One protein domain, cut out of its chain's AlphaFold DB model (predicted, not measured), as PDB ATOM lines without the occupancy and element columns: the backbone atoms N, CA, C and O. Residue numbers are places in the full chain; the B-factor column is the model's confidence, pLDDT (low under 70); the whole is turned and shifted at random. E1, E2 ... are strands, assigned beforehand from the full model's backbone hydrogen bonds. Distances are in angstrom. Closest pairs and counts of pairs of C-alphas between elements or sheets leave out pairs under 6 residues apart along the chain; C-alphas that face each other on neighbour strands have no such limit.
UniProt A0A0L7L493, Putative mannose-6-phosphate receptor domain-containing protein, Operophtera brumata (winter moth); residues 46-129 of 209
ATOM      1  N   ARG A  46     -16.184  84.251  59.012       86.38
ATOM      2  CA  ARG A  46     -17.288  84.320  58.036       86.38
ATOM      3  C   ARG A  46     -17.404  85.679  57.328       86.38
ATOM      4  O   ARG A  46     -17.701  85.668  56.133       86.38
ATOM      5  N   PRO A  47     -17.147  86.840  57.973       83.19
ATOM      6  CA  PRO A  47     -17.159  88.131  57.281       83.19
ATOM      7  C   PRO A  47     -16.140  88.218  56.136       83.19
ATOM      8  O   PRO A  47     -16.324  88.994  55.196       83.19
ATOM      9  N   THR A  48     -15.090  87.401  56.201       71.00
ATOM     10  CA  THR A  48     -13.998  87.349  55.230       71.00
ATOM     11  C   THR A  48     -14.328  86.476  54.006       71.00
ATOM     12  O   THR A  48     -13.595  86.513  53.025       71.00
ATOM     13  N   ASN A  49     -15.481  85.788  53.984       65.62
ATOM     14  CA  ASN A  49     -15.967  84.940  52.877       65.62
ATOM     15  C   ASN A  49     -16.354  85.714  51.591       65.62
ATOM     16  O   ASN A  49     -17.080  85.214  50.736       65.62
ATOM     17  N   LYS A  50     -15.941  86.979  51.465       70.38
ATOM     18  CA  LYS A  50     -16.140  87.782  50.250       70.38
ATOM     19  C   LYS A  50     -15.089  87.483  49.185       70.38
ATOM     20  O   LYS A  50     -15.361  87.658  48.001       70.38
ATOM     21  N   SER A  51     -13.895  87.072  49.597       66.88
ATOM     22  CA  SER A  51     -12.838  86.614  48.698       66.88
ATOM     23  C   SER A  51     -12.991  85.123  48.440       66.88
ATOM     24  O   SER A  51     -13.220  84.366  49.374       66.88
ATOM     25  N   THR A  52     -12.796  84.688  47.200       70.00
ATOM     26  CA  THR A  52     -12.759  83.260  46.858       70.00
ATOM     27  C   THR A  52     -11.494  82.568  47.375       70.00
ATOM     28  O   THR A  52     -11.528  81.370  47.638       70.00
ATOM     29  N   PHE A  53     -10.390  83.311  47.534       77.19
ATOM     30  CA  PHE A  53      -9.124  82.831  48.090       77.19
ATOM     31  C   PHE A  53      -8.206  83.985  48.514       77.19
ATOM     32  O   PHE A  53      -8.358  85.123  48.066       77.19
ATOM     33  N   PHE A  54      -7.226  83.656  49.352       84.88
ATOM     34  CA  PHE A  54      -6.076  84.484  49.698       84.88
ATOM     35  C   PHE A  54      -4.812  83.894  49.081       84.88
ATOM     36  O   PHE A  54      -4.686  82.674  48.950       84.88
ATOM     37  N   THR A  55      -3.870  84.766  48.725       84.00
ATOM     38  CA  THR A  55      -2.571  84.370  48.178       84.00
ATOM     39  C   THR A  55      -1.434  84.987  48.966       84.00
ATOM     40  O   THR A  55      -1.486  86.171  49.293       84.00
ATOM     41  N   THR A  56      -0.385  84.211  49.217       84.38
ATOM     42  CA  THR A  56       0.892  84.735  49.715       84.38
ATOM     43  C   THR A  56       2.035  84.118  48.929       84.38
ATOM     44  O   THR A  56       1.968  82.949  48.565       84.38
ATOM     45  N   THR A  57       3.079  84.891  48.662       83.44
ATOM     46  CA  THR A  57       4.207  84.468  47.828       83.44
ATOM     47  C   THR A  57       5.492  84.530  48.641       83.44
ATOM     48  O   THR A  57       5.754  85.539  49.296       83.44
ATOM     49  N   ASN A  58       6.291  83.463  48.589       81.31
ATOM     50  CA  ASN A  58       7.620  83.419  49.194       81.31
ATOM     51  C   ASN A  58       8.710  83.673  48.146       81.31
ATOM     52  O   ASN A  58       8.677  83.142  47.031       81.31
ATOM     53  N   PHE A  59       9.710  84.456  48.545       75.12
ATOM     54  CA  PHE A  59      10.876  84.793  47.738       75.12
ATOM     55  C   PHE A  59      12.142  84.422  48.514       75.12
ATOM     56  O   PHE A  59      12.304  84.901  49.636       75.12
ATOM     57  N   ASP A  60      13.061  83.656  47.915       66.62
ATOM     58  CA  ASP A  60      14.426  83.548  48.444       66.62
ATOM     59  C   ASP A  60      15.360  84.491  47.694       66.62
ATOM     60  O   ASP A  60      15.328  84.658  46.469       66.62
ATOM     61  N   MET A  61      16.256  85.087  48.471       59.44
ATOM     62  CA  MET A  61      17.395  85.835  47.969       59.44
ATOM     63  C   MET A  61      18.506  84.845  47.614       59.44
ATOM     64  O   MET A  61      19.122  84.252  48.505       59.44
ATOM     65  N   LYS A  62      18.840  84.686  46.328       62.25
ATOM     66  CA  LYS A  62      20.106  84.023  45.980       62.25
ATOM     67  C   LYS A  62      21.281  84.926  46.373       62.25
ATOM     68  O   LYS A  62      21.227  86.145  46.197       62.25
ATOM     69  N   LYS A  63      22.380  84.325  46.861       54.69
ATOM     70  CA  LYS A  63      23.682  85.004  47.019       54.69
ATOM     71  C   LYS A  63      24.112  85.555  45.651       54.69
ATOM     72  O   LYS A  63      24.616  84.809  44.823       54.69
ATOM     73  N   GLY A  64      23.843  86.836  45.404       60.91
ATOM     74  CA  GLY A  64      24.002  87.477  44.094       60.91
ATOM     75  C   GLY A  64      23.029  88.632  43.817       60.91
ATOM     76  O   GLY A  64      23.209  89.332  42.830       60.91
ATOM     77  N   GLY A  65      22.028  88.864  44.679       58.94
ATOM     78  CA  GLY A  65      21.164  90.054  44.604       58.94
ATOM     79  C   GLY A  65      19.978  89.948  43.639       58.94
ATOM     80  O   GLY A  65      19.275  90.931  43.436       58.94
ATOM     81  N   GLN A  66      19.728  88.765  43.067       60.91
ATOM     82  CA  GLN A  66      18.536  88.482  42.264       60.91
ATOM     83  C   GLN A  66      17.512  87.703  43.105       60.91
ATOM     84  O   GLN A  66      17.827  86.653  43.669       60.91
ATOM     85  N   GLN A  67      16.297  88.245  43.196       58.78
ATOM     86  CA  GLN A  67      15.155  87.659  43.900       58.78
ATOM     87  C   GLN A  67      14.526  86.569  43.020       58.78
ATOM     88  O   GLN A  67      14.215  86.833  41.858       58.78
ATOM     89  N   ILE A  68      14.362  85.350  43.543       66.38
ATOM     90  CA  ILE A  68      13.665  84.263  42.837       66.38
ATOM     91  C   ILE A  68      12.406  83.916  43.625       66.38
ATOM     92  O   ILE A  68      12.464  83.611  44.814       66.38
ATOM     93  N   GLU A  69      11.265  83.995  42.951       65.00
ATOM     94  CA  GLU A  69       9.980  83.524  43.457       65.00
ATOM     95  C   GLU A  69       9.983  81.992  43.467       65.00
ATOM     96  O   GLU A  69      10.162  81.373  42.417       65.00
ATOM     97  N   LEU A  70       9.847  81.377  44.648       72.56
ATOM     98  CA  LEU A  70       9.864  79.911  44.761       72.56
ATOM     99  C   LEU A  70       8.471  79.318  44.780       72.56
ATOM    100  O   LEU A  70       8.261  78.317  44.103       72.56
ATOM    101  N   SER A  71       7.543  79.942  45.513       77.69
ATOM    102  CA  SER A  71       6.219  79.371  45.739       77.69
ATOM    103  C   SER A  71       5.153  80.425  46.034       77.69
ATOM    104  O   SER A  71       5.361  81.329  46.848       77.69
ATOM    105  N   THR A  72       3.979  80.262  45.426       84.31
ATOM    106  CA  THR A  72       2.744  80.974  45.774       84.31
ATOM    107  C   THR A  72       1.781  80.027  46.483       84.31
ATOM    108  O   THR A  72       1.410  78.986  45.947       84.31
ATOM    109  N   TYR A  73       1.320  80.411  47.663       84.81
ATOM    110  CA  TYR A  73       0.357  79.672  48.469       84.81
ATOM    111  C   TYR A  73      -1.044  80.218  48.243       84.81
ATOM    112  O   TYR A  73      -1.244  81.432  48.298       84.81
ATOM    113  N   TYR A  74      -2.008  79.323  48.051       85.44
ATOM    114  CA  TYR A  74      -3.422  79.637  47.878       85.44
ATOM    115  C   TYR A  74      -4.217  78.986  49.007       85.44
ATOM    116  O   TYR A  74      -4.170  77.768  49.186       85.44
ATOM    117  N   TYR A  75      -4.945  79.792  49.778       86.06
ATOM    118  CA  TYR A  75      -5.684  79.310  50.945       86.06
ATOM    119  C   TYR A  75      -6.965  80.108  51.182       86.06
ATOM    120  O   TYR A  75      -7.071  81.273  50.804       86.06
ATOM    121  N   HIS A  76      -7.942  79.498  51.851       86.69
ATOM    122  CA  HIS A  76      -9.114  80.206  52.346       86.69
ATOM    123  C   HIS A  76      -9.540  79.622  53.705       86.69
ATOM    124  O   HIS A  76      -9.645  78.409  53.840       86.69
ATOM    125  N   PRO A  77      -9.770  80.459  54.735       83.00
ATOM    126  CA  PRO A  77      -9.977  79.993  56.111       83.00
ATOM    127  C   PRO A  77     -11.325  79.318  56.355       83.00
ATOM    128  O   PRO A  77     -11.554  78.756  57.419       83.00
ATOM    129  N   CYS A  78     -12.245  79.424  55.404       85.25
ATOM    130  CA  CYS A  78     -13.647  79.085  55.602       85.25
ATOM    131  C   CYS A  78     -14.165  78.002  54.671       85.25
ATOM    132  O   CYS A  78     -15.153  77.334  54.971       85.25
ATOM    133  N   SER A  79     -13.522  77.867  53.525       83.50
ATOM    134  CA  SER A  79     -13.949  76.990  52.460       83.50
ATOM    135  C   SER A  79     -12.716  76.524  51.744       83.50
ATOM    136  O   SER A  79     -11.757  77.265  51.569       83.50
ATOM    137  N   ASP A  80     -12.783  75.300  51.298       78.62
ATOM    138  CA  ASP A  80     -11.721  74.710  50.541       78.62
ATOM    139  C   ASP A  80     -11.795  75.159  49.061       78.62
ATOM    140  O   ASP A  80     -12.886  75.441  48.553       78.62
ATOM    141  N   MET A  81     -10.659  75.215  48.351       75.94
ATOM    142  CA  MET A  81     -10.605  75.672  46.952       75.94
ATOM    143  C   MET A  81     -10.277  74.540  45.976       75.94
ATOM    144  O   MET A  81      -9.432  73.698  46.250       75.94
ATOM    145  N   VAL A  82     -10.898  74.544  44.793       70.00
ATOM    146  CA  VAL A  82     -10.524  73.636  43.700       70.00
ATOM    147  C   VAL A  82      -9.422  74.295  42.859       70.00
ATOM    148  O   VAL A  82      -9.690  75.319  42.223       70.00
ATOM    149  N   PRO A  83      -8.186  73.763  42.845       66.19
ATOM    150  CA  PRO A  83      -7.132  74.294  41.993       66.19
ATOM    151  C   PRO A  83      -7.483  74.124  40.505       66.19
ATOM    152  O   PRO A  83      -8.013  73.083  40.108       66.19
ATOM    153  N   PRO A  84      -7.139  75.089  39.635       59.97
ATOM    154  CA  PRO A  84      -7.198  74.899  38.190       59.97
ATOM    155  C   PRO A  84      -6.028  74.003  37.739       59.97
ATOM    156  O   PRO A  84      -5.025  74.483  37.210       59.97
ATOM    157  N   VAL A  85      -6.121  72.692  37.982       62.69
ATOM    158  CA  VAL A  85      -5.079  71.725  37.595       62.69
ATOM    159  C   VAL A  85      -5.232  71.352  36.118       62.69
ATOM    160  O   VAL A  85      -6.311  70.966  35.665       62.69
ATOM    161  N   LYS A  86      -4.137  71.404  35.351       53.88
ATOM    162  CA  LYS A  86      -4.059  70.715  34.054       53.88
ATOM    163  C   LYS A  86      -3.808  69.230  34.331       53.88
ATOM    164  O   LYS A  86      -2.711  68.872  34.746       53.88
ATOM    165  N   LYS A  87      -4.825  68.380  34.144       49.84
ATOM    166  CA  LYS A  87      -4.727  66.920  34.322       49.84
ATOM    167  C   LYS A  87      -3.653  66.349  33.391       49.84
ATOM    168  O   LYS A  87      -3.919  66.194  32.204       49.84
ATOM    169  N   ASN A  88      -2.478  66.017  33.919       51.97
ATOM    170  CA  ASN A  88      -1.444  65.328  33.139       51.97
ATOM    171  C   ASN A  88      -1.326  63.830  33.454       51.97
ATOM    172  O   ASN A  88      -0.652  63.132  32.703       51.97
ATOM    173  N   THR A  89      -2.029  63.289  34.460       45.09
ATOM    174  CA  THR A  89      -2.001  61.838  34.712       45.09
ATOM    175  C   THR A  89      -3.279  61.336  35.386       45.09
ATOM    176  O   THR A  89      -3.847  61.992  36.253       45.09
ATOM    177  N   ALA A  90      -3.746  60.157  34.972       46.75
ATOM    178  CA  ALA A  90      -5.057  59.577  35.278       46.75
ATOM    179  C   ALA A  90      -5.239  59.026  36.714       46.75
ATOM    180  O   ALA A  90      -6.014  58.096  36.897       46.75
ATOM    181  N   ASN A  91      -4.547  59.563  37.725       52.31
ATOM    182  CA  ASN A  91      -4.640  59.046  39.100       52.31
ATOM    183  C   ASN A  91      -4.494  60.106  40.211       52.31
ATOM    184  O   ASN A  91      -4.248  59.751  41.362       52.31
ATOM    185  N   ASP A  92      -4.638  61.396  39.887       52.94
ATOM    186  CA  ASP A  92      -4.526  62.470  40.880       52.94
ATOM    187  C   ASP A  92      -5.819  62.639  41.687       52.94
ATOM    188  O   ASP A  92      -6.898  62.860  41.140       52.94
ATOM    189  N   THR A  93      -5.697  62.594  43.014       48.28
ATOM    190  CA  THR A  93      -6.769  62.770  44.016       48.28
ATOM    191  C   THR A  93      -7.242  64.232  44.165       48.28
ATOM    192  O   THR A  93      -7.857  64.610  45.164       48.28
ATOM    193  N   CYS A  94      -7.003  65.066  43.149       48.41
ATOM    194  CA  CYS A  94      -7.201  66.522  43.143       48.41
ATOM    195  C   CYS A  94      -8.658  66.997  42.953       48.41
ATOM    196  O   CYS A  94      -8.870  68.142  42.564       48.41
ATOM    197  N   ASP A  95      -9.656  66.156  43.229       49.12
ATOM    198  CA  ASP A  95     -11.082  66.533  43.158       49.12
ATOM    199  C   ASP A  95     -11.665  66.949  44.521       49.12
ATOM    200  O   ASP A  95     -12.828  67.342  44.618       49.12
ATOM    201  N   THR A  96     -10.875  66.876  45.595       50.25
ATOM    202  CA  THR A  96     -11.287  67.440  46.886       50.25
ATOM    203  C   THR A  96     -10.834  68.890  46.972       50.25
ATOM    204  O   THR A  96      -9.842  69.242  46.345       50.25
ATOM    205  N   PRO A  97     -11.571  69.761  47.666       52.69
ATOM    206  CA  PRO A  97     -11.202  71.162  47.748       52.69
ATOM    207  C   PRO A  97     -10.046  71.303  48.776       52.69
ATOM    208  O   PRO A  97     -10.057  70.621  49.803       52.69
ATOM    209  N   LEU A  98      -9.048  72.164  48.520       66.94
ATOM    210  CA  LEU A  98      -7.744  72.154  49.207       66.94
ATOM    211  C   LEU A  98      -7.173  73.552  49.473       66.94
ATOM    212  O   LEU A  98      -7.435  74.511  48.743       66.94
ATOM    213  N   VAL A  99      -6.291  73.612  50.470       75.81
ATOM    214  CA  VAL A  99      -5.183  74.573  50.540       75.81
ATOM    215  C   VAL A  99      -3.998  73.985  49.771       75.81
ATOM    216  O   VAL A  99      -3.655  72.814  49.974       75.81
ATOM    217  N   TYR A 100      -3.379  74.764  48.879       78.62
ATOM    218  CA  TYR A 100      -2.276  74.279  48.044       78.62
ATOM    219  C   TYR A 100      -1.173  75.317  47.826       78.62
ATOM    220  O   TYR A 100      -1.385  76.530  47.872       78.62
ATOM    221  N   GLU A 101       0.023  74.810  47.561       83.38
ATOM    222  CA  GLU A 101       1.201  75.565  47.149       83.38
ATOM    223  C   GLU A 101       1.414  75.381  45.652       83.38
ATOM    224  O   GLU A 101       1.246  74.277  45.147       83.38
ATOM    225  N   LYS A 102       1.788  76.439  44.939       80.50
ATOM    226  CA  LYS A 102       2.220  76.378  43.547       80.50
ATOM    227  C   LYS A 102       3.665  76.844  43.460       80.50
ATOM    228  O   LYS A 102       3.933  77.998  43.786       80.50
ATOM    229  N   ASP A 103       4.563  75.980  43.016       76.19
ATOM    230  CA  ASP A 103       5.973  76.336  42.858       76.19
ATOM    231  C   ASP A 103       6.211  77.254  41.635       76.19
ATOM    232  O   ASP A 103       5.325  77.481  40.799       76.19
ATOM    233  N   GLY A 104       7.435  77.770  41.505       72.69
ATOM    234  CA  GLY A 104       7.869  78.586  40.366       72.69
ATOM    235  C   GLY A 104       7.865  77.849  39.015       72.69
ATOM    236  O   GLY A 104       7.959  78.494  37.971       72.69
ATOM    237  N   LEU A 105       7.726  76.516  39.011       72.50
ATOM    238  CA  LEU A 105       7.565  75.670  37.817       72.50
ATOM    239  C   LEU A 105       6.083  75.432  37.468       72.50
ATOM    240  O   LEU A 105       5.766  74.901  36.400       72.50
ATOM    241  N   GLY A 106       5.166  75.858  38.337       71.19
ATOM    242  CA  GLY A 106       3.726  75.712  38.198       71.19
ATOM    243  C   GLY A 106       3.145  74.388  38.704       71.19
ATOM    244  O   GLY A 106       1.959  74.144  38.469       71.19
ATOM    245  N   ILE A 107       3.935  73.562  39.387       73.19
ATOM    246  CA  ILE A 107       3.506  72.324  40.046       73.19
ATOM    247  C   ILE A 107       2.739  72.688  41.317       73.19
ATOM    248  O   ILE A 107       3.135  73.591  42.049       73.19
ATOM    249  N   SER A 108       1.615  72.011  41.560       76.50
ATOM    250  CA  SER A 108       0.763  72.255  42.727       76.50
ATOM    251  C   SER A 108       0.905  71.135  43.759       76.50
ATOM    252  O   SER A 108       0.732  69.969  43.413       76.50
ATOM    253  N   SER A 109       1.171  71.492  45.014       76.31
ATOM    254  CA  SER A 109       1.321  70.576  46.149       76.31
ATOM    255  C   SER A 109       0.191  70.774  47.155       76.31
ATOM    256  O   SER A 109      -0.160  71.902  47.500       76.31
ATOM    257  N   TYR A 110      -0.378  69.675  47.648       77.00
ATOM    258  CA  TYR A 110      -1.413  69.692  48.680       77.00
ATOM    259  C   TYR A 110      -0.830  70.057  50.050       77.00
ATOM    260  O   TYR A 110       0.197  69.507  50.449       77.00
ATOM    261  N   LEU A 111      -1.501  70.959  50.775       77.75
ATOM    262  CA  LEU A 111      -1.092  71.394  52.114       77.75
ATOM    263  C   LEU A 111      -2.086  71.031  53.218       77.75
ATOM    264  O   LEU A 111      -1.690  70.963  54.378       77.75
ATOM    265  N   GLY A 112      -3.363  70.827  52.895       79.44
ATOM    266  CA  GLY A 112      -4.378  70.493  53.892       79.44
ATOM    267  C   GLY A 112      -5.792  70.909  53.495       79.44
ATOM    268  O   GLY A 112      -6.021  71.487  52.429       79.44
ATOM    269  N   LYS A 113      -6.740  70.638  54.393       83.12
ATOM    270  CA  LYS A 113      -8.148  71.039  54.280       83.12
ATOM    271  C   LYS A 113      -8.578  71.909  55.454       83.12
ATOM    272  O   LYS A 113      -8.046  71.824  56.562       83.12
ATOM    273  N   THR A 114      -9.603  72.714  55.231       81.31
ATOM    274  CA  THR A 114     -10.156  73.658  56.210       81.31
ATOM    275  C   THR A 114     -10.951  72.950  57.313       81.31
ATOM    276  O   THR A 114     -11.018  73.410  58.456       81.31
ATOM    277  N   ASN A 115     -11.543  71.793  57.022       82.19
ATOM    278  CA  ASN A 115     -12.208  70.969  58.037       82.19
ATOM    279  C   ASN A 115     -11.207  70.374  59.051       82.19
ATOM    280  O   ASN A 115     -11.516  70.323  60.242       82.19
ATOM    281  N   GLU A 116     -10.003  70.027  58.600       82.12
ATOM    282  CA  GLU A 116      -8.917  69.417  59.381       82.12
ATOM    283  C   GLU A 116      -7.954  70.452  59.992       82.12
ATOM    284  O   GLU A 116      -7.078  70.101  60.775       82.12
ATOM    285  N   SER A 117      -8.125  71.742  59.684       84.69
ATOM    286  CA  SER A 117      -7.291  72.802  60.252       84.69
ATOM    287  C   SER A 117      -7.467  72.960  61.767       84.69
ATOM    288  O   SER A 117      -8.540  72.694  62.323       84.69
ATOM    289  N   ILE A 118      -6.436  73.456  62.444       87.06
ATOM    290  CA  ILE A 118      -6.440  73.682  63.892       87.06
ATOM    291  C   ILE A 118      -6.210  75.164  64.170       87.06
ATOM    292  O   ILE A 118      -5.299  75.771  63.614       87.06
ATOM    293  N   PHE A 119      -7.034  75.746  65.041       86.88
ATOM    294  CA  PHE A 119      -6.788  77.084  65.570       86.88
ATOM    295  C   PHE A 119      -5.745  77.010  66.686       86.88
ATOM    296  O   PHE A 119      -5.811  76.134  67.545       86.88
ATOM    297  N   SER A 120      -4.805  77.954  66.687       87.81
ATOM    298  CA  SER A 120      -3.917  78.202  67.826       87.81
ATOM    299  C   SER A 120      -4.738  78.414  69.102       87.81
ATOM    300  O   SER A 120      -5.848  78.947  69.031       87.81
ATOM    301  N   ASN A 121      -4.183  78.064  70.266       85.12
ATOM    302  CA  ASN A 121      -4.847  78.242  71.565       85.12
ATOM    303  C   ASN A 121      -5.386  79.669  71.740       85.12
ATOM    304  O   ASN A 121      -6.486  79.850  72.255       85.12
ATOM    305  N   ASN A 122      -4.660  80.655  71.203       83.56
ATOM    306  CA  ASN A 122      -4.953  82.084  71.339       83.56
ATOM    307  C   ASN A 122      -5.788  82.611  70.159       83.56
ATOM    308  O   ASN A 122      -6.040  83.808  70.047       83.56
ATOM    309  N   GLY A 123      -6.163  81.728  69.229       81.62
ATOM    310  CA  GLY A 123      -6.972  82.013  68.047       81.62
ATOM    311  C   GLY A 123      -6.275  82.826  66.944       81.62
ATOM    312  O   GLY A 123      -6.829  83.010  65.867       81.62
ATOM    313  N   ASN A 124      -5.046  83.289  67.163       85.38
ATOM    314  CA  ASN A 124      -4.321  84.170  66.241       85.38
ATOM    315  C   ASN A 124      -3.764  83.491  64.977       85.38
ATOM    316  O   ASN A 124      -3.272  84.183  64.089       85.38
ATOM    317  N   ALA A 125      -3.802  82.163  64.896       85.19
ATOM    318  CA  ALA A 125      -3.272  81.408  63.768       85.19
ATOM    319  C   ALA A 125      -4.143  80.186  63.464       85.19
ATOM    320  O   ALA A 125      -4.762  79.617  64.367       85.19
ATOM    321  N   ILE A 126      -4.155  79.785  62.192       86.38
ATOM    322  CA  ILE A 126      -4.767  78.548  61.703       86.38
ATOM    323  C   ILE A 126      -3.661  77.712  61.073       86.38
ATOM    324  O   ILE A 126      -2.986  78.169  60.151       86.38
ATOM    325  N   THR A 127      -3.514  76.484  61.548       86.75
ATOM    326  CA  THR A 127      -2.570  75.510  61.012       86.75
ATOM    327  C   THR A 127      -3.329  74.509  60.159       86.75
ATOM    328  O   THR A 127      -4.260  73.861  60.636       86.75
ATOM    329  N   TYR A 128      -2.929  74.366  58.900       83.06
ATOM    330  CA  TYR A 128      -3.408  73.296  58.032       83.06
ATOM    331  C   TYR A 128      -2.445  72.125  58.163       83.06
ATOM    332  O   TYR A 128      -1.249  72.273  57.919       83.06
ATOM    333  N   MET A 129      -2.954  70.983  58.617       72.25
ATOM    334  CA  MET A 129      -2.146  69.778  58.732       72.25
ATOM    335  C   MET A 129      -1.979  69.157  57.349       72.25
ATOM    336  O   MET A 129      -2.957  68.749  56.721       72.25
TER     337      MET A 129
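Overview. This is residues 46 to 129 of the 209 residues of the protein "Putative mannose-6-phosphate receptor domain-containing protein" of Operophtera brumata (winter moth) (UniProt A0A0L7L493). With little regular structure, this is one strongly twisted sheet whose long hairpin E1 and E2 reaches out past the shorter hairpin E3 and E4, with loop residues 87 to 92 and 120 to 125 sticking out. Of 84 printed residues, 27 are in named strands; the class is all strand. In order E1 E2 E3 E4 they form a meander, each strand the antiparallel neighbour of the one before. The whole is loose, radius of gyration of the C-alphas 14.9 A, spanning 42 by 40 by 24 A.

Along the chain. E1, residues 54 to 61, 23.6 A long, begins at C-alpha 54 (-6.076, 84.484, 49.698). E2 is residues 67 to 75, 23.5 A; E3 residues 99 to 103, 13.7 A. E4, residues 108 to 112, 12.4 A, ends at C-alpha 112 (-4.378, 70.493, 53.892).

Arrangement. Hairpin E1 and E2 stands at 158 degrees, N 54 and O 75 within hydrogen-bond range at 2.8 A. Hairpin E2 and E3 stands at 161 degrees, N 72 and O 102 within range at 2.8 A; hairpin E3 and E4 at 151 degrees, N 101 and O 109 at 2.9 A. Edge strands E1 and E4 are apart.

Size, cuts and confidence. The farthest C-alphas, Arg 46 and Gly 64, are 43.7 A apart. The printed part has no cut; E2 to E3 is a long link. Residues 49, 51, 60 to 69 and 83 to 98 have pLDDT under 70.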